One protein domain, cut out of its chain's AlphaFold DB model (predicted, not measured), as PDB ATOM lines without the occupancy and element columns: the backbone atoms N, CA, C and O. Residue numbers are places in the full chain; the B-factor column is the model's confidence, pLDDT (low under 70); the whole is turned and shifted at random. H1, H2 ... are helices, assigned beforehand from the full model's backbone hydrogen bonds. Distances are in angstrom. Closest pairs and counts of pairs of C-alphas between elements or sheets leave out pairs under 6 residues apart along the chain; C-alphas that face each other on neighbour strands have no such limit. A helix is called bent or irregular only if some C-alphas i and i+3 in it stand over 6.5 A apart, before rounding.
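Overview. This is residues 2 to 180 of the 390 residues of the protein "PG_binding_1 domain-containing protein" of Deltaproteobacteria bacterium RBG_16_71_12 (UniProt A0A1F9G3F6). Two lobes of helices lie end to end along the longest axis: in one, H7 and H8 pack on the long helix H6 and short H5 packs on H8; in the other, H2, H3 and H4 form a small bundle with short H1 at its side. Residues 65 to 81 cross from the first-built lobe, H1 to H4, to the second, and the final stretch, residues 169 to 180, runs back from H8 toward the bundle. The printed part has 179 residues with eight named helices, H1 to H8 in chain order, and no named strand; the class is all helix, though under half of the residues, 85 of 179, are in named elements. The whole is compact, with a radius of gyration of the C-alphas of 15.9 A and spans of 47 by 31 by 25 A.

Along the chain. Find C-alpha 98 at (5.916, -23.324, -55.534); from there H6, residues 98 to 116, runs 26.1 A to C-alpha 116 at (25.040, -5.580, -53.769). It is irregular, but only just: C-alphas 100 and 103 are 6.6 A apart. Near it look for H7, residues 134 to 146, 18.3 A long, and H8, residues 157 to 168, 16.6 A, which ends at C-alpha 168 (27.339, -16.056, -59.704). H5 is residues 82 to 85, 5.0 A. Earlier in the chain find H1, residues 6 to 9, 4.9 A; H2, residues 19 to 30, 17.0 A; H3, residues 36 to 45, 14.2 A; and H4, residues 54 to 64, 15.0 A.

Arrangement. Start at H6: with residues 106 to 109 alone it touches H7, closest at the C-alphas of Gln 106 and Thr 136, 6.6 A, at a steep tilt of 55 degrees. Its residues 108 to 112 alone touch H8, at a steep tilt of 47 degrees; the closest C-alphas, Leu 112 and Leu 167, are 6.8 A apart. H8 touches H5 with residues 157 to 161 alone, closest at the C-alphas of Leu 85 and Ala 160, 5.8 A. H6 and H3 are close but not clearly touching, with their closest C-alphas, those of Arg 45 and Lys 107, 7.8 A apart, and about perpendicular at 86 degrees. There H2, H3 and H4 are an up and down bundle, each helix running against the one before. H3 and H4 form a helical hairpin and touch, closest at the C-alphas of Ala 43 and Leu 58, 6.6 A, at a shallow tilt of 31 degrees. H2 touches H4, the same way at 22 degrees, a shallow tilt, with the C-alphas of Thr 19 and Val 54 5.1 A apart. H1 and H2 only just touch, through residues 25 to 28 of H2 alone, with 3 pairs of C-alphas within 8 A, the closest Ala 8 and Leu 25 at 6.7 A. Every O i to N i+4 pair is within hydrogen-bond range in H2, H3, H4, H7 and H8; H6 has 13 of 15, and H1 and H5 are too short for such a pair.

Size, cuts and confidence. The two C-alphas farthest apart, Ser 31 and Asn 86, are 48.9 A apart. The printed part has no cut; the links H4 to H5, H5 to H6 and H6 to H7 are long. Confidence is under 70 at residues 170, 173 to 174 and 177 to 180 of the model.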
ATOM      1  N   PRO A   2       4.067 -17.514 -39.627       81.69
ATOM      2  CA  PRO A   2       4.045 -16.285 -38.830       81.69
ATOM      3  C   PRO A   2       5.260 -15.408 -39.166       81.69
ATOM      4  O   PRO A   2       6.339 -15.940 -39.460       81.69
ATOM      5  N   ALA A   3       5.048 -14.091 -39.151       87.62
ATOM      6  CA  ALA A   3       6.111 -13.096 -39.254       87.62
ATOM      7  C   ALA A   3       7.025 -13.166 -38.022       87.62
ATOM      8  O   ALA A   3       6.564 -13.547 -36.942       87.62
ATOM      9  N   ILE A   4       8.284 -12.761 -38.182       89.50
ATOM     10  CA  ILE A   4       9.170 -12.524 -37.034       89.50
ATOM     11  C   ILE A   4       8.670 -11.320 -36.222       89.50
ATOM     12  O   ILE A   4       8.000 -10.435 -36.762       89.50
ATOM     13  N   SER A   5       8.974 -11.268 -34.926       90.06
ATOM     14  CA  SER A   5       8.582 -10.152 -34.057       90.06
ATOM     15  C   SER A   5       9.167  -8.812 -34.520       90.06
ATOM     16  O   SER A   5      10.218  -8.762 -35.158       90.06
ATOM     17  N   ALA A   6       8.522  -7.692 -34.169       88.38
ATOM     18  CA  ALA A   6       9.032  -6.354 -34.504       88.38
ATOM     19  C   ALA A   6      10.449  -6.115 -33.946       88.38
ATOM     20  O   ALA A   6      11.284  -5.510 -34.615       88.38
ATOM     21  N   ALA A   7      10.741  -6.662 -32.759       86.31
ATOM     22  CA  ALA A   7      12.070  -6.623 -32.158       86.31
ATOM     23  C   ALA A   7      13.120  -7.318 -33.040       86.31
ATOM     24  O   ALA A   7      14.193  -6.763 -33.242       86.31
ATOM     25  N   ALA A   8      12.800  -8.485 -33.609       87.12
ATOM     26  CA  ALA A   8      13.682  -9.188 -34.538       87.12
ATOM     27  C   ALA A   8      13.771  -8.500 -35.912       87.12
ATOM     28  O   ALA A   8      14.848  -8.457 -36.502       87.12
ATOM     29  N   GLN A   9      12.675  -7.915 -36.410       87.75
ATOM     30  CA  GLN A   9      12.667  -7.187 -37.689       87.75
ATOM     31  C   GLN A   9      13.594  -5.970 -37.661       87.75
ATOM     32  O   GLN A   9      14.339  -5.747 -38.610       87.75
ATOM     33  N   HIS A  10      13.589  -5.203 -36.567       86.75
ATOM     34  CA  HIS A  10      14.401  -3.985 -36.418       86.75
ATOM     35  C   HIS A  10      15.917  -4.237 -36.429       86.75
ATOM     36  O   HIS A  10      16.700  -3.297 -36.587       86.75
ATOM     37  N   LEU A  11      16.331  -5.489 -36.239       85.06
ATOM     38  CA  LEU A  11      17.727  -5.907 -36.295       85.06
ATOM     39  C   LEU A  11      18.230  -6.076 -37.731       85.06
ATOM     40  O   LEU A  11      19.431  -6.017 -37.958       85.06
ATOM     41  N   ILE A  12      17.331  -6.270 -38.700       82.38
ATOM     42  CA  ILE A  12      17.695  -6.415 -40.107       82.38
ATOM     43  C   ILE A  12      17.730  -5.022 -40.738       82.38
ATOM     44  O   ILE A  12      16.717  -4.514 -41.227       82.38
ATOM     45  N   LYS A  13      18.900  -4.387 -40.706       73.44
ATOM     46  CA  LYS A  13      19.117  -3.034 -41.237       73.44
ATOM     47  C   LYS A  13      19.791  -3.126 -42.593       73.44
ATOM     48  O   LYS A  13      20.735  -3.884 -42.747       73.44
ATOM     49  N   ASP A  14      19.289  -2.391 -43.582       71.50
ATOM     50  CA  ASP A  14      19.872  -2.352 -44.933       71.50
ATOM     51  C   ASP A  14      20.118  -3.751 -45.534       71.50
ATOM     52  O   ASP A  14      21.147  -4.023 -46.151       71.50
ATOM     53  N   ALA A  15      19.158  -4.660 -45.316       75.44
ATOM     54  CA  ALA A  15      19.219  -6.069 -45.719       75.44
ATOM     55  C   ALA A  15      20.356  -6.892 -45.081       75.44
ATOM     56  O   ALA A  15      20.746  -7.933 -45.615       75.44
ATOM     57  N   ARG A  16      20.881  -6.437 -43.941       80.75
ATOM     58  CA  ARG A  16      22.013  -7.031 -43.232       80.75
ATOM     59  C   ARG A  16      21.675  -7.297 -41.771       80.75
ATOM     60  O   ARG A  16      20.953  -6.534 -41.135       80.75
ATOM     61  N   LEU A  17      22.209  -8.395 -41.249       84.69
ATOM     62  CA  LEU A  17      22.233  -8.715 -39.824       84.69
ATOM     63  C   LEU A  17      23.696  -8.838 -39.407       84.69
ATOM     64  O   LEU A  17      24.396  -9.673 -39.979       84.69
ATOM     65  N   SER A  18      24.142  -8.049 -38.431       83.06
ATOM     66  CA  SER A  18      25.517  -8.049 -37.912       83.06
ATOM     67  C   SER A  18      25.669  -8.904 -36.643       83.06
ATOM     68  O   SER A  18      24.698  -9.380 -36.048       83.06
ATOM     69  N   THR A  19      26.903  -9.098 -36.169       78.19
ATOM     70  CA  THR A  19      27.160  -9.802 -34.896       78.19
ATOM     71  C   THR A  19      26.666  -9.005 -33.686       78.19
ATOM     72  O   THR A  19      26.215  -9.600 -32.704       78.19
ATOM     73  N   THR A  20      26.683  -7.673 -33.772       80.62
ATOM     74  CA  THR A  20      26.088  -6.775 -32.773       80.62
ATOM     75  C   THR A  20      24.579  -6.983 -32.687       80.62
ATOM     76  O   THR A  20      24.036  -7.091 -31.589       80.62
ATOM     77  N   ASP A  21      23.909  -7.145 -33.830       88.50
ATOM     78  CA  ASP A  21      22.465  -7.389 -33.871       88.50
ATOM     79  C   ASP A  21      22.090  -8.729 -33.222       88.50
ATOM     80  O   ASP A  21      21.080  -8.825 -32.526       88.50
ATOM     81  N   VAL A  22      22.935  -9.761 -33.348       89.44
ATOM     82  CA  VAL A  22      22.732 -11.043 -32.644       89.44
ATOM     83  C   VAL A  22      22.883 -10.894 -31.126       89.44
ATOM     84  O   VAL A  22      22.162 -11.547 -30.366       89.44
ATOM     85  N   ALA A  23      23.778 -10.024 -30.654       86.31
ATOM     86  CA  ALA A  23      23.873  -9.713 -29.227       86.31
ATOM     87  C   ALA A  23      22.609  -8.989 -28.726       86.31
ATOM     88  O   ALA A  23      22.084  -9.336 -27.665       86.31
ATOM     89  N   SER A  24      22.069  -8.052 -29.512       91.50
ATOM     90  CA  SER A  24      20.787  -7.398 -29.225       91.50
ATOM     91  C   SER A  24      19.614  -8.381 -29.242       91.50
ATOM     92  O   SER A  24      18.766  -8.327 -28.353       91.50
ATOM     93  N   LEU A  25      19.595  -9.334 -30.179       93.81
ATOM     94  CA  LEU A  25      18.604 -10.410 -30.220       93.81
ATOM     95  C   LEU A  25      18.650 -11.262 -28.951       93.81
ATOM     96  O   LEU A  25      17.613 -11.552 -28.362       93.81
ATOM     97  N   LYS A  26      19.851 -11.636 -28.496       93.81
ATOM     98  CA  LYS A  26      20.028 -12.380 -27.245       93.81
ATOM     99  C   LYS A  26      19.426 -11.626 -26.058       93.81
ATOM    100  O   LYS A  26      18.699 -12.230 -25.273       93.81
ATOM    101  N   ALA A  27      19.699 -10.326 -25.944       92.25
ATOM    102  CA  ALA A  27      19.132  -9.491 -24.887       92.25
ATOM    103  C   ALA A  27      17.598  -9.406 -24.982       92.25
ATOM    104  O   ALA A  27      16.920  -9.540 -23.966       92.25
ATOM    105  N   ALA A  28      17.046  -9.271 -26.194       92.75
ATOM    106  CA  ALA A  28      15.601  -9.244 -26.428       92.75
ATOM    107  C   ALA A  28      14.913 -10.571 -26.064       92.75
ATOM    108  O   ALA A  28      13.802 -10.568 -25.536       92.75
ATOM    109  N   VAL A  29      15.567 -11.713 -26.302       95.00
ATOM    110  CA  VAL A  29      15.060 -13.023 -25.862       95.00
ATOM    111  C   VAL A  29      15.073 -13.126 -24.336       95.00
ATOM    112  O   VAL A  29      14.110 -13.601 -23.742       95.00
ATOM    113  N   GLN A  30      16.131 -12.639 -23.683       92.94
ATOM    114  CA  GLN A  30      16.239 -12.643 -22.219       92.94
ATOM    115  C   GLN A  30      15.212 -11.725 -21.540       92.94
ATOM    116  O   GLN A  30      14.744 -12.046 -20.450       92.94
ATOM    117  N   SER A  31      14.843 -10.609 -22.175       92.31
ATOM    118  CA  SER A  31      13.830  -9.671 -21.678       92.31
ATOM    119  C   SER A  31      12.391 -10.038 -22.068       92.31
ATOM    120  O   SER A  31      11.460  -9.339 -21.670       92.31
ATOM    121  N   GLY A  32      12.185 -11.106 -22.851       92.31
ATOM    122  CA  GLY A  32      10.868 -11.526 -23.346       92.31
ATOM    123  C   GLY A  32      10.303 -10.672 -24.490       92.31
ATOM    124  O   GLY A  32       9.141 -10.831 -24.856       92.31
ATOM    125  N   GLN A  33      11.103  -9.773 -25.068       90.06
ATOM    126  CA  GLN A  33      10.729  -8.942 -26.222       90.06
ATOM    127  C   GLN A  33      10.846  -9.688 -27.560       90.06
ATOM    128  O   GLN A  33      10.218  -9.291 -28.542       90.06
ATOM    129  N   ALA A  34      11.640 -10.759 -27.598       93.75
ATOM    130  CA  ALA A  34      11.737 -11.707 -28.702       93.75
ATOM    131  C   ALA A  34      11.591 -13.142 -28.176       93.75
ATOM    132  O   ALA A  34      11.809 -13.424 -26.998       93.75
ATOM    133  N   SER A  35      11.222 -14.062 -29.057       94.81
ATOM    134  CA  SER A  35      11.024 -15.474 -28.732       94.81
ATOM    135  C   SER A  35      12.183 -16.344 -29.222       94.81
ATOM    136  O   SER A  35      12.928 -15.969 -30.127       94.81
ATOM    137  N   VAL A  36      12.300 -17.567 -28.692       95.31
ATOM    138  CA  VAL A  36      13.194 -18.591 -29.272       95.31
ATOM    139  C   VAL A  36      12.848 -18.841 -30.744       95.31
ATOM    140  O   VAL A  36      13.742 -18.995 -31.573       95.31
ATOM    141  N   GLN A  37      11.559 -18.785 -31.087       94.81
ATOM    142  CA  GLN A  37      11.087 -18.934 -32.458       94.81
ATOM    143  C   GLN A  37      11.616 -17.826 -33.385       94.81
ATOM    144  O   GLN A  37      11.889 -18.107 -34.549       94.81
ATOM    145  N   ASP A  38      11.817 -16.597 -32.900       94.94
ATOM    146  CA  ASP A  38      12.432 -15.528 -33.700       94.94
ATOM    147  C   ASP A  38      13.886 -15.865 -34.059       94.94
ATOM    148  O   ASP A  38      14.301 -15.678 -35.203       94.94
ATOM    149  N   VAL A  39      14.645 -16.430 -33.112       95.94
ATOM    150  CA  VAL A  39      16.027 -16.883 -33.351       95.94
ATOM    151  C   VAL A  39      16.055 -17.989 -34.408       95.94
ATOM    152  O   VAL A  39      16.855 -17.938 -35.342       95.94
ATOM    153  N   GLU A  40      15.158 -18.970 -34.296       95.94
ATOM    154  CA  GLU A  40      15.032 -20.062 -35.268       95.94
ATOM    155  C   GLU A  40      14.646 -19.550 -36.660       95.94
ATOM    156  O   GLU A  40      15.195 -19.999 -37.668       95.94
ATOM    157  N   GLN A  41      13.728 -18.584 -36.733       94.56
ATOM    158  CA  GLN A  41      13.297 -17.998 -37.998       94.56
ATOM    159  C   GLN A  41      14.396 -17.159 -38.652       94.56
ATOM    160  O   GLN A  41      14.582 -17.280 -39.862       94.56
ATOM    161  N   LEU A  42      15.171 -16.381 -37.890       94.62
ATOM    162  CA  LEU A  42      16.348 -15.675 -38.411       94.62
ATOM    163  C   LEU A  42      17.389 -16.660 -38.960       94.62
ATOM    164  O   LEU A  42      17.873 -16.496 -40.080       94.62
ATOM    165  N   ALA A  43      17.654 -17.745 -38.230       93.94
ATOM    166  CA  ALA A  43      18.586 -18.791 -38.643       93.94
ATOM    167  C   ALA A  43      18.136 -19.589 -39.882       93.94
ATOM    168  O   ALA A  43      18.980 -20.133 -40.591       93.94
ATOM    169  N   ALA A  44      16.829 -19.673 -40.155       92.38
ATOM    170  CA  ALA A  44      16.289 -20.452 -41.270       92.38
ATOM    171  C   ALA A  44      15.939 -19.606 -42.506       92.38
ATOM    172  O   ALA A  44      16.188 -20.032 -43.634       92.38
ATOM    173  N   ARG A  45      15.350 -18.421 -42.308       94.12
ATOM    174  CA  ARG A  45      14.725 -17.613 -43.373       94.12
ATOM    175  C   ARG A  45      15.541 -16.392 -43.782       94.12
ATOM    176  O   ARG A  45      15.297 -15.849 -44.856       94.12
ATOM    177  N   PHE A  46      16.499 -15.978 -42.954       95.56
ATOM    178  CA  PHE A  46      17.303 -14.768 -43.154       95.56
ATOM    179  C   PHE A  46      18.800 -15.059 -43.310       95.56
ATOM    180  O   PHE A  46      19.617 -14.148 -43.254       95.56
ATOM    181  N   VAL A  47      19.161 -16.321 -43.566       93.19
ATOM    182  CA  VAL A  47      20.547 -16.784 -43.772       93.19
ATOM    183  C   VAL A  47      21.314 -15.923 -44.778       93.19
ATOM    184  O   VAL A  47      22.488 -15.628 -44.584       93.19
ATOM    185  N   ASP A  48      20.651 -15.509 -45.852       94.38
ATOM    186  CA  ASP A  48      21.269 -14.747 -46.936       94.38
ATOM    187  C   ASP A  48      21.433 -13.245 -46.626       94.38
ATOM    188  O   ASP A  48      22.166 -12.547 -47.330       94.38
ATOM    189  N   ALA A  49      20.817 -12.761 -45.542       93.00
ATOM    190  CA  ALA A  49      20.998 -11.411 -45.002       93.00
ATOM    191  C   ALA A  49      22.131 -11.339 -43.963       93.00
ATOM    192  O   ALA A  49      22.481 -10.261 -43.494       93.00
ATOM    193  N   LEU A  50      22.706 -12.474 -43.558       90.38
ATOM    194  CA  LEU A  50      23.717 -12.496 -42.506       90.38
ATOM    195  C   LEU A  50      25.049 -11.924 -43.010       90.38
ATOM    196  O   LEU A  50      25.494 -12.230 -44.121       90.38
ATOM    197  N   GLU A  51      25.702 -11.111 -42.183       82.19
ATOM    198  CA  GLU A  51      27.074 -10.665 -42.412       82.19
ATOM    199  C   GLU A  51      28.102 -11.720 -41.975       82.19
ATOM    200  O   GLU A  51      27.771 -12.810 -41.494       82.19
ATOM    201  N   ALA A  52      29.382 -11.399 -42.158       74.75
ATOM    202  CA  ALA A  52      30.473 -12.288 -41.807       74.75
ATOM    203  C   ALA A  52      30.444 -12.690 -40.316       74.75
ATOM    204  O   ALA A  52      30.340 -11.834 -39.441       74.75
ATOM    205  N   GLY A  53      30.557 -13.988 -40.015       73.50
ATOM    206  CA  GLY A  53      30.590 -14.507 -38.636       73.50
ATOM    207  C   GLY A  53      29.252 -14.538 -37.881       73.50
ATOM    208  O   GLY A  53      29.179 -15.048 -36.760       73.50
ATOM    209  N   VAL A  54      28.171 -14.039 -38.473       86.69
ATOM    210  CA  VAL A  54      26.852 -13.937 -37.831       86.69
ATOM    211  C   VAL A  54      26.149 -15.288 -37.682       86.69
ATOM    212  O   VAL A  54      25.488 -15.536 -36.676       86.69
ATOM    213  N   GLY A  55      26.350 -16.208 -38.619       86.75
ATOM    214  CA  GLY A  55      25.946 -17.609 -38.515       86.75
ATOM    215  C   GLY A  55      26.564 -18.331 -37.311       86.75
ATOM    216  O   GLY A  55      25.870 -19.110 -36.657       86.75
ATOM    217  N   ASP A  56      27.816 -18.033 -36.937       83.00
ATOM    218  CA  ASP A  56      28.417 -18.582 -35.707       83.00
ATOM    219  C   ASP A  56      27.764 -17.996 -34.459       83.00
ATOM    220  O   ASP A  56      27.478 -18.715 -33.497       83.00
ATOM    221  N   ALA A  57      27.515 -16.686 -34.471       86.38
ATOM    222  CA  ALA A  57      26.839 -16.005 -33.376       86.38
ATOM    223  C   ALA A  57      25.417 -16.562 -33.173       86.38
ATOM    224  O   ALA A  57      25.041 -16.883 -32.044       86.38
ATOM    225  N   LEU A  58      24.660 -16.762 -34.258       93.38
ATOM    226  CA  LEU A  58      23.329 -17.371 -34.221       93.38
ATOM    227  C   LEU A  58      23.377 -18.834 -33.779       93.38
ATOM    228  O   LEU A  58      22.543 -19.242 -32.979       93.38
ATOM    229  N   SER A  59      24.364 -19.616 -34.223       91.69
ATOM    230  CA  SER A  59      24.520 -21.014 -33.791       91.69
ATOM    231  C   SER A  59      24.769 -21.119 -32.284       91.69
ATOM    232  O   SER A  59      24.153 -21.939 -31.603       91.69
ATOM    233  N   LYS A  60      25.620 -20.241 -31.737       91.12
ATOM    234  CA  LYS A  60      25.851 -20.137 -30.287       91.12
ATOM    235  C   LYS A  60      24.590 -19.700 -29.546       91.12
ATOM    236  O   LYS A  60      24.306 -20.235 -28.477       91.12
ATOM    237  N   LEU A  61      23.834 -18.753 -30.103       95.19
ATOM    238  CA  LEU A  61      22.585 -18.295 -29.502       95.19
ATOM    239  C   LEU A  61      21.526 -19.404 -29.488       95.19
ATOM    240  O   LEU A  61      20.944 -19.638 -28.436       95.19
ATOM    241  N   LEU A  62      21.330 -20.123 -30.598       95.81
ATOM    242  CA  LEU A  62      20.417 -21.269 -30.699       95.81
ATOM    243  C   LEU A  62      20.720 -22.331 -29.636       95.81
ATOM    244  O   LEU A  62      19.810 -22.771 -28.934       95.81
ATOM    245  N   ALA A  63      21.999 -22.675 -29.462       93.56
ATOM    246  CA  ALA A  63      22.433 -23.594 -28.413       93.56
ATOM    247  C   ALA A  63      22.142 -23.043 -27.005       93.56
ATOM    248  O   ALA A  63      21.631 -23.767 -26.152       93.56
ATOM    249  N   ALA A  64      22.418 -21.757 -26.768       93.81
ATOM    250  CA  ALA A  64      22.185 -21.111 -25.478       93.81
ATOM    251  C   ALA A  64      20.697 -21.027 -25.097       93.81
ATOM    252  O   ALA A  64      20.376 -21.058 -23.912       93.81
ATOM    253  N   VAL A  65      19.794 -20.940 -26.078       95.38
ATOM    254  CA  VAL A  65      18.337 -20.934 -25.854       95.38
ATOM    255  C   VAL A  65      17.710 -22.332 -25.916       95.38
ATOM    256  O   VAL A  65      16.489 -22.460 -25.914       95.38
ATOM    257  N   GLY A  66      18.525 -23.392 -25.981       95.00
ATOM    258  CA  GLY A  66      18.062 -24.783 -25.978       95.00
ATOM    259  C   GLY A  66      17.384 -25.246 -27.274       95.00
ATOM    260  O   GLY A  66      16.755 -26.305 -27.284       95.00
ATOM    261  N   SER A  67      17.502 -24.489 -28.370       96.00
ATOM    262  CA  SER A  67      16.950 -24.877 -29.670       96.00
ATOM    263  C   SER A  67      17.829 -25.925 -30.361       96.00
ATOM    264  O   SER A  67      19.056 -25.912 -30.269       96.00
ATOM    265  N   ARG A  68      17.185 -26.835 -31.102       93.12
ATOM    266  CA  ARG A  68      17.850 -27.804 -31.995       93.12
ATOM    267  C   ARG A  68      17.909 -27.334 -33.450       93.12
ATOM    268  O   ARG A  68      18.411 -28.075 -34.300       93.12
ATOM    269  N   ALA A  69      17.365 -26.155 -33.756       92.81
ATOM    270  CA  ALA A  69      17.430 -25.591 -35.093       92.81
ATOM    271  C   ALA A  69      18.886 -25.322 -35.498       92.81
ATOM    272  O   ALA A  69      19.787 -25.219 -34.665       92.81
ATOM    273  N   ARG A  70      19.118 -25.228 -36.806       90.06
ATOM    274  CA  ARG A  70      20.435 -24.947 -37.377       90.06
ATOM    275  C   ARG A  70      20.347 -23.740 -38.288       90.06
ATOM    276  O   ARG A  70      19.332 -23.546 -38.956       90.06
ATOM    277  N   VAL A  71      21.434 -22.978 -38.345       89.31
ATOM    278  CA  VAL A  71      21.597 -21.933 -39.354       89.31
ATOM    279  C   VAL A  71      21.714 -22.604 -40.723       89.31
ATOM    280  O   VAL A  71      22.497 -23.541 -40.895       89.31
ATOM    281  N   GLY A  72      20.892 -22.175 -41.680       84.56
ATOM    282  CA  GLY A  72      20.928 -22.711 -43.041       84.56
ATOM    283  C   GLY A  72      22.188 -22.300 -43.814       84.56
ATOM    284  O   GLY A  72      23.003 -21.509 -43.350       84.56
ATOM    285  N   ALA A  73      22.339 -22.827 -45.031       81.56
ATOM    286  CA  ALA A  73      23.430 -22.449 -45.933       81.56
ATOM    287  C   ALA A  73      23.032 -21.268 -46.845       81.56
ATOM    288  O   ALA A  73      21.884 -21.250 -47.317       81.56
ATOM    289  N   PRO A  74      23.945 -20.320 -47.128       85.62
ATOM    290  CA  PRO A  74      23.688 -19.229 -48.064       85.62
ATOM    291  C   PRO A  74      23.580 -19.760 -49.501       85.62
ATOM    292  O   PRO A  74      24.226 -20.745 -49.868       85.62
ATOM    293  N   ILE A  75      22.756 -19.122 -50.330       87.50
ATOM    294  CA  ILE A  75      22.528 -19.552 -51.713       87.50
ATOM    295  C   ILE A  75      23.671 -19.106 -52.635       87.50
ATOM    296  O   ILE A  75      24.027 -17.931 -52.700       87.50
ATOM    297  N   ALA A  76      24.257 -20.041 -53.382       78.19
ATOM    298  CA  ALA A  76      25.319 -19.729 -54.342       78.19
ATOM    299  C   ALA A  76      24.774 -19.345 -55.728       78.19
ATOM    300  O   ALA A  76      25.346 -18.503 -56.408       78.19
ATOM    301  N   ASN A  77      23.704 -20.016 -56.156       86.69
ATOM    302  CA  ASN A  77      23.086 -19.936 -57.481       86.69
ATOM    303  C   ASN A  77      21.726 -20.673 -57.446       86.69
ATOM    304  O   ASN A  77      21.336 -21.201 -56.400       86.69
ATOM    305  N   LEU A  78      21.012 -20.740 -58.571       88.56
ATOM    306  CA  LEU A  78      19.710 -21.404 -58.700       88.56
ATOM    307  C   LEU A  78      19.800 -22.860 -59.200       88.56
ATOM    308  O   LEU A  78      18.803 -23.403 -59.670       88.56
ATOM    309  N   ALA A  79      20.945 -23.542 -59.073       76.38
ATOM    310  CA  ALA A  79      21.102 -24.920 -59.565       76.38
ATOM    311  C   ALA A  79      20.132 -25.932 -58.922       76.38
ATOM    312  O   ALA A  79      19.826 -26.956 -59.526       76.38
ATOM    313  N   LEU A  80      19.617 -25.643 -57.720       82.38
ATOM    314  CA  LEU A  80      18.591 -26.453 -57.048       82.38
ATOM    315  C   LEU A  80      17.167 -26.212 -57.585       82.38
ATOM    316  O   LEU A  80      16.233 -26.886 -57.158       82.38
ATOM    317  N   ALA A  81      16.998 -25.288 -58.534       86.56
ATOM    318  CA  ALA A  81      15.749 -25.019 -59.239       86.56
ATOM    319  C   ALA A  81      15.906 -25.196 -60.765       86.56
ATOM    320  O   ALA A  81      15.654 -24.258 -61.529       86.56
ATOM    321  N   PRO A  82      16.305 -26.390 -61.253       83.50
ATOM    322  CA  PRO A  82      16.560 -26.615 -62.677       83.50
ATOM    323  C   PRO A  82      15.327 -26.351 -63.551       83.50
ATOM    324  O   PRO A  82      15.480 -25.910 -64.688       83.50
ATOM    325  N   GLY A  83      14.114 -26.546 -63.015       90.69
ATOM    326  CA  GLY A  83      12.870 -26.240 -63.722       90.69
ATOM    327  C   GLY A  83      12.681 -24.751 -64.042       90.69
ATOM    328  O   GLY A  83      12.097 -24.413 -65.068       90.69
ATOM    329  N   LEU A  84      13.216 -23.847 -63.210       93.81
ATOM    330  CA  LEU A  84      13.236 -22.412 -63.521       93.81
ATOM    331  C   LEU A  84      14.260 -22.111 -64.621       93.81
ATOM    332  O   LEU A  84      13.971 -21.379 -65.562       93.81
ATOM    333  N   LEU A  85      15.449 -22.713 -64.520       91.38
ATOM    334  CA  LEU A  85      16.567 -22.466 -65.437       91.38
ATOM    335  C   LEU A  85      16.364 -23.057 -66.837       91.38
ATOM    336  O   LEU A  85      17.009 -22.604 -67.782       91.38
ATOM    337  N   ASN A  86      15.483 -24.047 -66.979       91.00
ATOM    338  CA  ASN A  86      15.095 -24.617 -68.269       91.00
ATOM    339  C   ASN A  86      13.714 -24.138 -68.760       91.00
ATOM    340  O   ASN A  86      13.275 -24.549 -69.831       91.00
ATOM    341  N   GLY A  87      13.024 -23.286 -67.989       93.12
ATOM    342  CA  GLY A  87      11.739 -22.688 -68.358       93.12
ATOM    343  C   GLY A  87      10.521 -23.609 -68.232       93.12
ATOM    344  O   GLY A  87       9.420 -23.189 -68.586       93.12
ATOM    345  N   SER A  88      10.684 -24.835 -67.722       94.00
ATOM    346  CA  SER A  88       9.565 -25.761 -67.473       94.00
ATOM    347  C   SER A  88       8.681 -25.341 -66.295       94.00
ATOM    348  O   SER A  88       7.531 -25.765 -66.220       94.00
ATOM    349  N   VAL A  89       9.191 -24.483 -65.406       95.19
ATOM    350  CA  VAL A  89       8.463 -23.926 -64.261       95.19
ATOM    351  C   VAL A  89       8.443 -22.403 -64.345       95.19
ATOM    352  O   VAL A  89       9.461 -21.771 -64.617       95.19
ATOM    353  N   GLN A  90       7.288 -21.806 -64.036       95.94
ATOM    354  CA  GLN A  90       7.147 -20.363 -63.829       95.94
ATOM    355  C   GLN A  90       6.506 -20.079 -62.476       95.94
ATOM    356  O   GLN A  90       5.443 -20.615 -62.159       95.94
ATOM    357  N   LEU A  91       7.097 -19.175 -61.697       96.44
ATOM    358  CA  LEU A  91       6.530 -18.745 -60.418       96.44
ATOM    359  C   LEU A  91       5.883 -17.360 -60.546       96.44
ATOM    360  O   LEU A  91       6.398 -16.520 -61.269       96.44
ATOM    361  N   PRO A  92       4.753 -17.100 -59.875       93.44
ATOM    362  CA  PRO A  92       4.052 -18.024 -58.996       93.44
ATOM    363  C   PRO A  92       3.107 -18.979 -59.739       93.44
ATOM    364  O   PRO A  92       2.379 -19.707 -59.089       93.44
ATOM    365  N   ARG A  93       3.000 -18.995 -61.068       90.06
ATOM    366  CA  ARG A  93       1.901 -19.713 -61.755       90.06
ATOM    367  C   ARG A  93       1.850 -21.221 -61.464       90.06
ATOM    368  O   ARG A  93       0.760 -21.754 -61.261       90.06
ATOM    369  N   ASP A  94       3.000 -21.875 -61.364       88.50
ATOM    370  CA  ASP A  94       3.107 -23.303 -61.068       88.50
ATOM    371  C   ASP A  94       2.906 -23.591 -59.573       88.50
ATOM    372  O   ASP A  94       3.801 -23.410 -58.749       88.50
ATOM    373  N   LYS A  95       1.702 -24.042 -59.205       84.56
ATOM    374  CA  LYS A  95       1.342 -24.310 -57.805       84.56
ATOM    375  C   LYS A  95       2.070 -25.512 -57.201       84.56
ATOM    376  O   LYS A  95       2.177 -25.561 -55.978       84.56
ATOM    377  N   VAL A  96       2.533 -26.457 -58.018       82.12
ATOM    378  CA  VAL A  96       3.194 -27.680 -57.542       82.12
ATOM    379  C   VAL A  96       4.639 -27.355 -57.182       82.12
ATOM    380  O   VAL A  96       5.063 -27.609 -56.058       82.12
ATOM    381  N   ALA A  97       5.354 -26.683 -58.087       81.81
ATOM    382  CA  ALA A  97       6.749 -26.308 -57.880       81.81
ATOM    383  C   ALA A  97       6.939 -25.179 -56.851       81.81
ATOM    384  O   ALA A  97       8.044 -24.987 -56.337       81.81
ATOM    385  N   ARG A  98       5.874 -24.429 -56.513       85.69
ATOM    386  CA  ARG A  98       5.916 -23.324 -55.534       85.69
ATOM    387  C   ARG A  98       6.611 -23.709 -54.229       85.69
ATOM    388  O   ARG A  98       7.441 -22.948 -53.744       85.69
ATOM    389  N   LYS A  99       6.266 -24.867 -53.663       86.38
ATOM    390  CA  LYS A  99       6.762 -25.285 -52.344       86.38
ATOM    391  C   LYS A  99       8.289 -25.397 -52.310       86.38
ATOM    392  O   LYS A  99       8.897 -25.029 -51.310       86.38
ATOM    393  N   ASP A 100       8.880 -25.861 -53.405       88.19
ATOM    394  CA  ASP A 100      10.305 -26.172 -53.462       88.19
ATOM    395  C   ASP A 100      11.122 -24.987 -53.996       88.19
ATOM    396  O   ASP A 100      12.246 -24.755 -53.553       88.19
ATOM    397  N   TYR A 101      10.566 -24.203 -54.927       95.69
ATOM    398  CA  TYR A 101      11.324 -23.168 -55.640       95.69
ATOM    399  C   TYR A 101      11.100 -21.743 -55.125       95.69
ATOM    400  O   TYR A 101      12.000 -20.914 -55.265       95.69
ATOM    401  N   VAL A 102       9.963 -21.429 -54.488       97.00
ATOM    402  CA  VAL A 102       9.742 -20.083 -53.919       97.00
ATOM    403  C   VAL A 102      10.782 -19.732 -52.849       97.00
ATOM    404  O   VAL A 102      11.364 -18.653 -52.965       97.00
ATOM    405  N   PRO A 103      11.115 -20.615 -51.880       96.06
ATOM    406  CA  PRO A 103      12.178 -20.322 -50.922       96.06
ATOM    407  C   PRO A 103      13.519 -20.019 -51.601       96.06
ATOM    408  O   PRO A 103      14.241 -19.133 -51.160       96.06
ATOM    409  N   LEU A 104      13.855 -20.710 -52.696       96.94
ATOM    410  CA  LEU A 104      15.111 -20.489 -53.423       96.94
ATOM    411  C   LEU A 104      15.148 -19.114 -54.101       96.94
ATOM    412  O   LEU A 104      16.165 -18.427 -54.022       96.94
ATOM    413  N   VAL A 105      14.039 -18.681 -54.710       98.38
ATOM    414  CA  VAL A 105      13.917 -17.330 -55.288       98.38
ATOM    415  C   VAL A 105      13.993 -16.261 -54.199       98.38
ATOM    416  O   VAL A 105      14.700 -15.268 -54.360       98.38
ATOM    417  N   GLN A 106      13.316 -16.465 -53.068       98.31
ATOM    418  CA  GLN A 106      13.364 -15.519 -51.957       98.31
ATOM    419  C   GLN A 106      14.784 -15.399 -51.380       98.31
ATOM    420  O   GLN A 106      15.280 -14.289 -51.191       98.31
ATOM    421  N   LYS A 107      15.478 -16.528 -51.180       97.56
ATOM    422  CA  LYS A 107      16.892 -16.550 -50.775       97.56
ATOM    423  C   LYS A 107      17.780 -15.818 -51.777       97.56
ATOM    424  O   LYS A 107      18.646 -15.057 -51.361       97.56
ATOM    425  N   ALA A 108      17.557 -16.008 -53.080       97.94
ATOM    426  CA  ALA A 108      18.317 -15.328 -54.129       97.94
ATOM    427  C   ALA A 108      18.185 -13.800 -54.050       97.94
ATOM    428  O   ALA A 108      19.188 -13.094 -54.117       97.94
ATOM    429  N   LEU A 109      16.965 -13.291 -53.867       98.62
ATOM    430  CA  LEU A 109      16.710 -11.854 -53.745       98.62
ATOM    431  C   LEU A 109      17.333 -11.273 -52.467       98.62
ATOM    432  O   LEU A 109      18.044 -10.277 -52.549       98.62
ATOM    433  N   ILE A 110      17.164 -11.940 -51.317       98.19
ATOM    434  CA  ILE A 110      17.788 -11.526 -50.044       98.19
ATOM    435  C   ILE A 110      19.319 -11.526 -50.160       98.19
ATOM    436  O   ILE A 110      19.981 -10.592 -49.712       98.19
ATOM    437  N   ALA A 111      19.889 -12.551 -50.796       95.12
ATOM    438  CA  ALA A 111      21.324 -12.647 -51.030       95.12
ATOM    439  C   ALA A 111      21.844 -11.471 -51.856       95.12
ATOM    440  O   ALA A 111      22.868 -10.886 -51.506       95.12
ATOM    441  N   LEU A 112      21.154 -11.122 -52.943       91.25
ATOM    442  CA  LEU A 112      21.522  -9.976 -53.765       91.25
ATOM    443  C   LEU A 112      21.373  -8.669 -52.984       91.25
ATOM    444  O   LEU A 112      22.300  -7.869 -53.021       91.25
ATOM    445  N   ALA A 113      20.303  -8.508 -52.199       92.75
ATOM    446  CA  ALA A 113      20.098  -7.338 -51.347       92.75
ATOM    447  C   ALA A 113      21.334  -7.042 -50.481       92.75
ATOM    448  O   ALA A 113      21.906  -5.953 -50.528       92.75
ATOM    449  N   ASN A 114      21.805  -8.061 -49.761       86.00
ATOM    450  CA  ASN A 114      22.994  -7.985 -48.921       86.00
ATOM    451  C   ASN A 114      24.272  -7.740 -49.753       86.00
ATOM    452  O   ASN A 114      25.016  -6.786 -49.507       86.00
ATOM    453  N   ARG A 115      24.519  -8.578 -50.770       83.94
ATOM    454  CA  ARG A 115      25.788  -8.615 -51.524       83.94
ATOM    455  C   ARG A 115      26.014  -7.411 -52.430       83.94
ATOM    456  O   ARG A 115      27.167  -7.085 -52.698       83.94
ATOM    457  N   THR A 116      24.951  -6.771 -52.910       80.31
ATOM    458  CA  THR A 116      25.040  -5.580 -53.769       80.31
ATOM    459  C   THR A 116      24.659  -4.295 -53.044       80.31
ATOM    460  O   THR A 116      24.775  -3.228 -53.636       80.31
ATOM    461  N   GLY A 117      24.214  -4.380 -51.784       80.25
ATOM    462  CA  GLY A 117      23.753  -3.221 -51.019       80.25
ATOM    463  C   GLY A 117      22.453  -2.624 -51.563       80.25
ATOM    464  O   GLY A 117      22.284  -1.410 -51.521       80.25
ATOM    465  N   ASP A 118      21.560  -3.458 -52.104       87.19
ATOM    466  CA  ASP A 118      20.263  -3.031 -52.638       87.19
ATOM    467  C   ASP A 118      19.121  -3.447 -51.692       87.19
ATOM    468  O   ASP A 118      18.581  -4.554 -51.807       87.19
ATOM    469  N   PRO A 119      18.711  -2.584 -50.746       86.62
ATOM    470  CA  PRO A 119      17.675  -2.928 -49.778       86.62
ATOM    471  C   PRO A 119      16.292  -3.138 -50.413       86.62
ATOM    472  O   PRO A 119      15.421  -3.713 -49.762       86.62
ATOM    473  N   SER A 120      16.072  -2.734 -51.674       94.25
ATOM    474  CA  SER A 120      14.784  -2.930 -52.357       94.25
ATOM    475  C   SER A 120      14.458  -4.405 -52.628       94.25
ATOM    476  O   SER A 120      13.299  -4.754 -52.855       94.25
ATOM    477  N   LEU A 121      15.466  -5.281 -52.561       96.88
ATOM    478  CA  LEU A 121      15.330  -6.724 -52.774       96.88
ATOM    479  C   LEU A 121      15.041  -7.505 -51.477       96.88
ATOM    480  O   LEU A 121      14.861  -8.724 -51.507       96.88
ATOM    481  N   MET A 122      15.015  -6.823 -50.330       94.38
ATOM    482  CA  MET A 122      14.864  -7.445 -49.019       94.38
ATOM    483  C   MET A 122      13.402  -7.769 -48.678       94.38
ATOM    484  O   MET A 122      12.482  -7.031 -49.019       94.38
ATOM    485  N   MET A 123      13.194  -8.854 -47.922       95.06
ATOM    486  CA  MET A 123      11.889  -9.277 -47.389       95.06
ATOM    487  C   MET A 123      11.928  -9.284 -45.850       95.06
ATOM    488  O   MET A 123      12.129 -10.342 -45.249       95.06
ATOM    489  N   PRO A 124      11.827  -8.114 -45.193       91.56
ATOM    490  CA  PRO A 124      12.122  -7.972 -43.767       91.56
ATOM    491  C   PRO A 124      11.101  -8.638 -42.836       91.56
ATOM    492  O   PRO A 124      11.472  -9.014 -41.727       91.56
ATOM    493  N   LYS A 125       9.833  -8.814 -43.239       92.06
ATOM    494  CA  LYS A 125       8.808  -9.379 -42.339       92.06
ATOM    495  C   LYS A 125       8.819 -10.899 -42.302       92.06
ATOM    496  O   LYS A 125       8.605 -11.488 -41.239       92.06
ATOM    497  N   PHE A 126       9.023 -11.534 -43.455       93.94
ATOM    498  CA  PHE A 126       8.870 -12.986 -43.585       93.94
ATOM    499  C   PHE A 126      10.163 -13.716 -43.964       93.94
ATOM    500  O   PHE A 126      10.306 -14.895 -43.626       93.94
ATOM    501  N   GLY A 127      11.121 -13.033 -44.597       94.94
ATOM    502  CA  GLY A 127      12.317 -13.664 -45.151       94.94
ATOM    503  C   GLY A 127      11.961 -14.688 -46.234       94.94
ATOM    504  O   GLY A 127      10.929 -14.584 -46.896       94.94
ATOM    505  N   ALA A 128      12.799 -15.709 -46.403       96.31
ATOM    506  CA  ALA A 128      12.521 -16.831 -47.298       96.31
ATOM    507  C   ALA A 128      11.548 -17.852 -46.673       96.31
ATOM    508  O   ALA A 128      11.935 -18.959 -46.294       96.31
ATOM    509  N   ASP A 129      10.280 -17.469 -46.514       94.94
ATOM    510  CA  ASP A 129       9.242 -18.281 -45.866       94.94
ATOM    511  C   ASP A 129       8.526 -19.290 -46.788       94.94
ATOM    512  O   ASP A 129       7.707 -20.080 -46.313       94.94
ATOM    513  N   GLY A 130       8.816 -19.266 -48.092       94.56
ATOM    514  CA  GLY A 130       8.179 -20.084 -49.123       94.56
ATOM    515  C   GLY A 130       6.804 -19.594 -49.589       94.56
ATOM    516  O   GLY A 130       6.185 -20.236 -50.441       94.56
ATOM    517  N   GLY A 131       6.305 -18.476 -49.059       93.94
ATOM    518  CA  GLY A 131       5.052 -17.849 -49.464       93.94
ATOM    519  C   GLY A 131       5.244 -16.836 -50.593       93.94
ATOM    520  O   GLY A 131       6.144 -16.010 -50.559       93.94
ATOM    521  N   TRP A 132       4.359 -16.838 -51.594       94.31
ATOM    522  CA  TRP A 132       4.370 -15.799 -52.631       94.31
ATOM    523  C   TRP A 132       3.454 -14.632 -52.253       94.31
ATOM    524  O   TRP A 132       2.277 -14.619 -52.619       94.31
ATOM    525  N   GLY A 133       3.984 -13.692 -51.471       94.75
ATOM    526  CA  GLY A 133       3.266 -12.504 -50.997       94.75
ATOM    527  C   GLY A 133       3.812 -11.187 -51.554       94.75
ATOM    528  O   GLY A 133       4.695 -11.166 -52.411       94.75
ATOM    529  N   THR A 134       3.305 -10.072 -51.021       96.50
ATOM    530  CA  THR A 134       3.638  -8.710 -51.474       96.50
ATOM    531  C   THR A 134       5.127  -8.376 -51.382       96.50
ATOM    532  O   THR A 134       5.634  -7.715 -52.285       96.50
ATOM    533  N   GLU A 135       5.846  -8.831 -50.343       95.62
ATOM    534  CA  GLU A 135       7.293  -8.570 -50.233       95.62
ATOM    535  C   GLU A 135       8.064  -9.270 -51.364       95.62
ATOM    536  O   GLU A 135       8.889  -8.646 -52.023       95.62
ATOM    537  N   THR A 136       7.734 -10.535 -51.658       97.88
ATOM    538  CA  THR A 136       8.360 -11.298 -52.749       97.88
ATOM    539  C   THR A 136       8.057 -10.690 -54.115       97.88
ATOM    540  O   THR A 136       8.964 -10.536 -54.929       97.88
ATOM    541  N   GLU A 137       6.802 -10.305 -54.372       98.06
ATOM    542  CA  GLU A 137       6.422  -9.677 -55.641       98.06
ATOM    543  C   GLU A 137       7.113  -8.319 -55.836       98.06
ATOM    544  O   GLU A 137       7.627  -8.041 -56.918       98.06
ATOM    545  N   THR A 138       7.172  -7.495 -54.787       98.31
ATOM    546  CA  THR A 138       7.838  -6.183 -54.825       98.31
ATOM    547  C   THR A 138       9.335  -6.322 -55.089       98.31
ATOM    548  O   THR A 138       9.842  -5.707 -56.028       98.31
ATOM    549  N   ALA A 139      10.025  -7.172 -54.323       98.38
ATOM    550  CA  ALA A 139      11.459  -7.414 -54.482       98.38
ATOM    551  C   ALA A 139      11.794  -7.964 -55.878       98.38
ATOM    552  O   ALA A 139      12.762  -7.541 -56.510       98.38
ATOM    553  N   LEU A 140      10.960  -8.864 -56.407       98.69
ATOM    554  CA  LEU A 140      11.161  -9.408 -57.745       98.69
ATOM    555  C   LEU A 140      10.986  -8.349 -58.838       98.69
ATOM    556  O   LEU A 140      11.783  -8.306 -59.771       98.69
ATOM    557  N   LYS A 141       9.973  -7.482 -58.729       98.75
ATOM    558  CA  LYS A 141       9.767  -6.383 -59.684       98.75
ATOM    559  C   LYS A 141      10.926  -5.388 -59.664       98.75
ATOM    560  O   LYS A 141      11.353  -4.952 -60.732       98.75
ATOM    561  N   ALA A 142      11.455  -5.072 -58.482       98.44
ATOM    562  CA  ALA A 142      12.640  -4.229 -58.339       98.44
ATOM    563  C   ALA A 142      13.863  -4.862 -59.025       98.44
ATOM    564  O   ALA A 142      14.517  -4.214 -59.843       98.44
ATOM    565  N   PHE A 143      14.108  -6.155 -58.784       98.62
ATOM    566  CA  PHE A 143      15.167  -6.902 -59.463       98.62
ATOM    567  C   PHE A 143      14.993  -6.912 -60.989       98.62
ATOM    568  O   PHE A 143      15.934  -6.639 -61.729       98.62
ATOM    569  N   GLN A 144      13.790  -7.208 -61.480       98.69
ATOM    570  CA  GLN A 144      13.504  -7.218 -62.916       98.69
ATOM    571  C   GLN A 144      13.782  -5.849 -63.545       98.69
ATOM    572  O   GLN A 144      14.498  -5.775 -64.543       98.69
ATOM    573  N   GLY A 145      13.301  -4.772 -62.917       98.12
ATOM    574  CA  GLY A 145      13.571  -3.405 -63.358       98.12
ATOM    575  C   GLY A 145      15.068  -3.082 -63.399       98.12
ATOM    576  O   GLY A 145      15.544  -2.546 -64.399       98.12
ATOM    577  N   SER A 146      15.837  -3.475 -62.376       96.50
ATOM    578  CA  SER A 146      17.289  -3.230 -62.331       96.50
ATOM    579  C   SER A 146      18.087  -4.040 -63.360       96.50
ATOM    580  O   SER A 146      19.215  -3.677 -63.697       96.50
ATOM    581  N   LYS A 147      17.506  -5.116 -63.904       96.56
ATOM    582  CA  LYS A 147      18.069  -5.910 -65.007       96.56
ATOM    583  C   LYS A 147      17.526  -5.533 -66.387       96.56
ATOM    584  O   LYS A 147      17.866  -6.199 -67.359       96.56
ATOM    585  N   GLY A 148      16.705  -4.485 -66.491       97.19
ATOM    586  CA  GLY A 148      16.087  -4.074 -67.756       97.19
ATOM    587  C   GLY A 148      15.031  -5.058 -68.275       97.19
ATOM    588  O   GLY A 148      14.699  -5.042 -69.458       97.19
ATOM    589  N   LEU A 149      14.512  -5.926 -67.404       98.06
ATOM    590  CA  LEU A 149      13.416  -6.844 -67.700       98.06
ATOM    591  C   LEU A 149      12.070  -6.173 -67.405       98.06
ATOM    592  O   LEU A 149      11.975  -5.227 -66.621       98.06
ATOM    593  N   THR A 150      10.992  -6.699 -67.987       97.56
ATOM    594  CA  THR A 150       9.637  -6.276 -67.614       97.56
ATOM    595  C   THR A 150       9.366  -6.636 -66.144       97.56
ATOM    596  O   THR A 150       9.465  -7.816 -65.797       97.56
ATOM    597  N   PRO A 151       8.976  -5.677 -65.279       97.94
ATOM    598  CA  PRO A 151       8.724  -5.906 -63.855       97.94
ATOM    599  C   PRO A 151       7.352  -6.568 -63.645       97.94
ATOM    600  O   PRO A 151       6.416  -5.992 -63.089       97.94
ATOM    601  N   SER A 152       7.216  -7.791 -64.149       97.50
ATOM    602  CA  SER A 152       5.978  -8.569 -64.149       97.50
ATOM    603  C   SER A 152       5.650  -9.177 -62.785       97.50
ATOM    604  O   SER A 152       4.497  -9.526 -62.538       97.50
ATOM    605  N   GLY A 153       6.643  -9.330 -61.903       97.25
ATOM    606  CA  GLY A 153       6.488 -10.099 -60.666       97.25
ATOM    607  C   GLY A 153       6.338 -11.607 -60.911       97.25
ATOM    608  O   GLY A 153       5.876 -12.326 -60.027       97.25
ATOM    609  N   VAL A 154       6.715 -12.090 -62.100       97.62
ATOM    610  CA  VAL A 154       6.736 -13.509 -62.483       97.62
ATOM    611  C   VAL A 154       8.179 -13.935 -62.735       97.62
ATOM    612  O   VAL A 154       8.896 -13.261 -63.466       97.62
ATOM    613  N   VAL A 155       8.604 -15.064 -62.170       98.12
ATOM    614  CA  VAL A 155       9.885 -15.696 -62.515       98.12
ATOM    615  C   VAL A 155       9.655 -16.570 -63.735       98.12
ATOM    616  O   VAL A 155       9.224 -17.719 -63.618       98.12
ATOM    617  N   ASP A 156       9.894 -15.988 -64.902       97.25
ATOM    618  CA  ASP A 156      10.042 -16.696 -66.169       97.25
ATOM    619  C   ASP A 156      11.509 -17.096 -66.414       97.25
ATOM    620  O   ASP A 156      12.385 -16.842 -65.583       97.25
ATOM    621  N   LEU A 157      11.780 -17.737 -67.557       97.38
ATOM    622  CA  LEU A 157      13.123 -18.207 -67.914       97.38
ATOM    623  C   LEU A 157      14.160 -17.072 -67.897       97.38
ATOM    624  O   LEU A 157      15.235 -17.235 -67.325       97.38
ATOM    625  N   ALA A 158      13.827 -15.919 -68.483       97.94
ATOM    626  CA  ALA A 158      14.729 -14.771 -68.544       97.94
ATOM    627  C   ALA A 158      15.044 -14.235 -67.138       97.94
ATOM    628  O   ALA A 158      16.203 -13.998 -66.799       97.94
ATOM    629  N   THR A 159      14.023 -14.116 -66.287       98.62
ATOM    630  CA  THR A 159      14.179 -13.687 -64.893       98.62
ATOM    631  C   THR A 159      15.016 -14.686 -64.088       98.62
ATOM    632  O   THR A 159      15.894 -14.278 -63.328       98.62
ATOM    633  N   ALA A 160      14.790 -15.991 -64.267       98.12
ATOM    634  CA  ALA A 160      15.546 -17.040 -63.585       98.12
ATOM    635  C   ALA A 160      17.030 -17.034 -63.980       98.12
ATOM    636  O   ALA A 160      17.900 -17.084 -63.110       98.12
ATOM    637  N   GLN A 161      17.328 -16.918 -65.275       95.75
ATOM    638  CA  GLN A 161      18.703 -16.823 -65.775       95.75
ATOM    639  C   GLN A 161      19.404 -15.559 -65.266       95.75
ATOM    640  O   GLN A 161      20.554 -15.630 -64.837       95.75
ATOM    641  N   ALA A 162      18.702 -14.421 -65.235       96.75
ATOM    642  CA  ALA A 162      19.245 -13.178 -64.700       96.75
ATOM    643  C   ALA A 162      19.558 -13.277 -63.195       96.75
ATOM    644  O   ALA A 162      20.607 -12.796 -62.763       96.75
ATOM    645  N   LEU A 163      18.685 -13.906 -62.396       97.69
ATOM    646  CA  LEU A 163      18.936 -14.162 -60.970       97.69
ATOM    647  C   LEU A 163      20.165 -15.059 -60.774       97.69
ATOM    648  O   LEU A 163      21.039 -14.734 -59.973       97.69
ATOM    649  N   ASP A 164      20.254 -16.164 -61.521       93.50
ATOM    650  CA  ASP A 164      21.378 -17.104 -61.441       93.50
ATOM    651  C   ASP A 164      22.708 -16.437 -61.809       93.50
ATOM    652  O   ASP A 164      23.695 -16.554 -61.078       93.50
ATOM    653  N   GLN A 165      22.720 -15.669 -62.900       80.94
ATOM    654  CA  GLN A 165      23.888 -14.916 -63.340       80.94
ATOM    655  C   GLN A 165      24.304 -13.863 -62.305       80.94
ATOM    656  O   GLN A 165      25.488 -13.758 -61.983       80.94
ATOM    657  N   ALA A 166      23.348 -13.103 -61.762       84.50
ATOM    658  CA  ALA A 166      23.627 -12.093 -60.747       84.50
ATOM    659  C   ALA A 166      24.226 -12.719 -59.481       84.50
ATOM    660  O   ALA A 166      25.208 -12.201 -58.955       84.50
ATOM    661  N   LEU A 167      23.702 -13.862 -59.029       84.19
ATOM    662  CA  LEU A 167      24.261 -14.584 -57.886       84.19
ATOM    663  C   LEU A 167      25.704 -15.025 -58.144       84.19
ATOM    664  O   LEU A 167      26.570 -14.770 -57.307       84.19
ATOM    665  N   ARG A 168      25.987 -15.611 -59.316       79.75
ATOM    666  CA  ARG A 168      27.339 -16.056 -59.704       79.75
ATOM    667  C   ARG A 168      28.349 -14.917 -59.822       79.75
ATOM    668  O   ARG A 168      29.541 -15.158 -59.659       79.75
ATOM    669  N   ALA A 169      27.887 -13.700 -60.095       70.12
ATOM    670  CA  ALA A 169      28.723 -12.505 -60.166       70.12
ATOM    671  C   ALA A 169      29.041 -11.893 -58.785       70.12
ATOM    672  O   ALA A 169      29.815 -10.943 -58.703       70.12
ATOM    673  N   THR A 170      28.454 -12.414 -57.703       67.94
ATOM    674  CA  THR A 170      28.656 -11.907 -56.337       67.94
ATOM    675  C   THR A 170      29.434 -12.892 -55.471       67.94
ATOM    676  O   THR A 170      29.308 -14.110 -55.608       67.94
ATOM    677  N   ARG A 171      30.219 -12.370 -54.523       71.38
ATOM    678  CA  ARG A 171      30.886 -13.197 -53.510       71.38
ATOM    679  C   ARG A 171      29.871 -13.662 -52.464       71.38
ATOM    680  O   ARG A 171      29.100 -12.860 -51.947       71.38
ATOM    681  N   ILE A 172      29.903 -14.947 -52.116       75.25
ATOM    682  CA  ILE A 172      29.094 -15.498 -51.022       75.25
ATOM    683  C   ILE A 172      29.622 -14.959 -49.688       75.25
ATOM    684  O   ILE A 172      30.818 -15.063 -49.404       75.25
ATOM    685  N   THR A 173      28.735 -14.394 -48.868       68.12
ATOM    686  CA  THR A 173      29.095 -13.855 -47.555       68.12
ATOM    687  C   THR A 173      29.561 -14.982 -46.625       68.12
ATOM    688  O   THR A 173      28.870 -15.999 -46.504       68.12
ATOM    689  N   PRO A 174      30.717 -14.838 -45.955       64.38
ATOM    690  CA  PRO A 174      31.236 -15.826 -45.013       64.38
ATOM    691  C   PRO A 174      30.466 -15.794 -43.686       64.38
ATOM    692  O   PRO A 174      30.967 -15.274 -42.693       64.38
ATOM    693  N   ILE A 175      29.222 -16.280 -43.669       73.56
ATOM    694  CA  ILE A 175      28.315 -16.081 -42.525       73.56
ATOM    695  C   ILE A 175      28.765 -16.816 -41.258       73.56
ATOM    696  O   ILE A 175      28.518 -16.344 -40.163       73.56
ATOM    697  N   PHE A 176      29.475 -17.929 -41.362       70.06
ATOM    698  CA  PHE A 176      30.261 -18.476 -40.251       70.06
ATOM    699  C   PHE A 176      31.635 -17.812 -40.323       70.06
ATOM    700  O   PHE A 176      32.045 -17.447 -41.422       70.06
ATOM    701  N   ALA A 177      32.330 -17.559 -39.213       51.28
ATOM    702  CA  ALA A 177      33.634 -16.907 -39.270       51.28
ATOM    703  C   ALA A 177      34.558 -17.745 -40.180       51.28
ATOM    704  O   ALA A 177      35.035 -18.806 -39.791       51.28
ATOM    705  N   GLY A 178      34.739 -17.285 -41.424       40.72
ATOM    706  CA  GLY A 178      35.291 -18.077 -42.525       40.72
ATOM    707  C   GLY A 178      34.224 -18.553 -43.521       40.72
ATOM    708  O   GLY A 178      33.420 -19.432 -43.239       40.72
ATOM    709  N   GLY A 179      34.259 -18.010 -44.741       35.56
ATOM    710  CA  GLY A 179      33.413 -18.406 -45.878       35.56
ATOM    711  C   GLY A 179      33.886 -19.696 -46.500       35.56
ATOM    712  O   GLY A 179      34.246 -19.748 -47.671       35.56
ATOM    713  N   VAL A 180      33.912 -20.722 -45.679       39.69
ATOM    714  CA  VAL A 180      34.308 -22.068 -46.007       39.69
ATOM    715  C   VAL A 180      33.231 -22.945 -45.392       39.69
ATOM    716  O   VAL A 180      32.716 -22.648 -44.316       39.69
TER     717      VAL A 180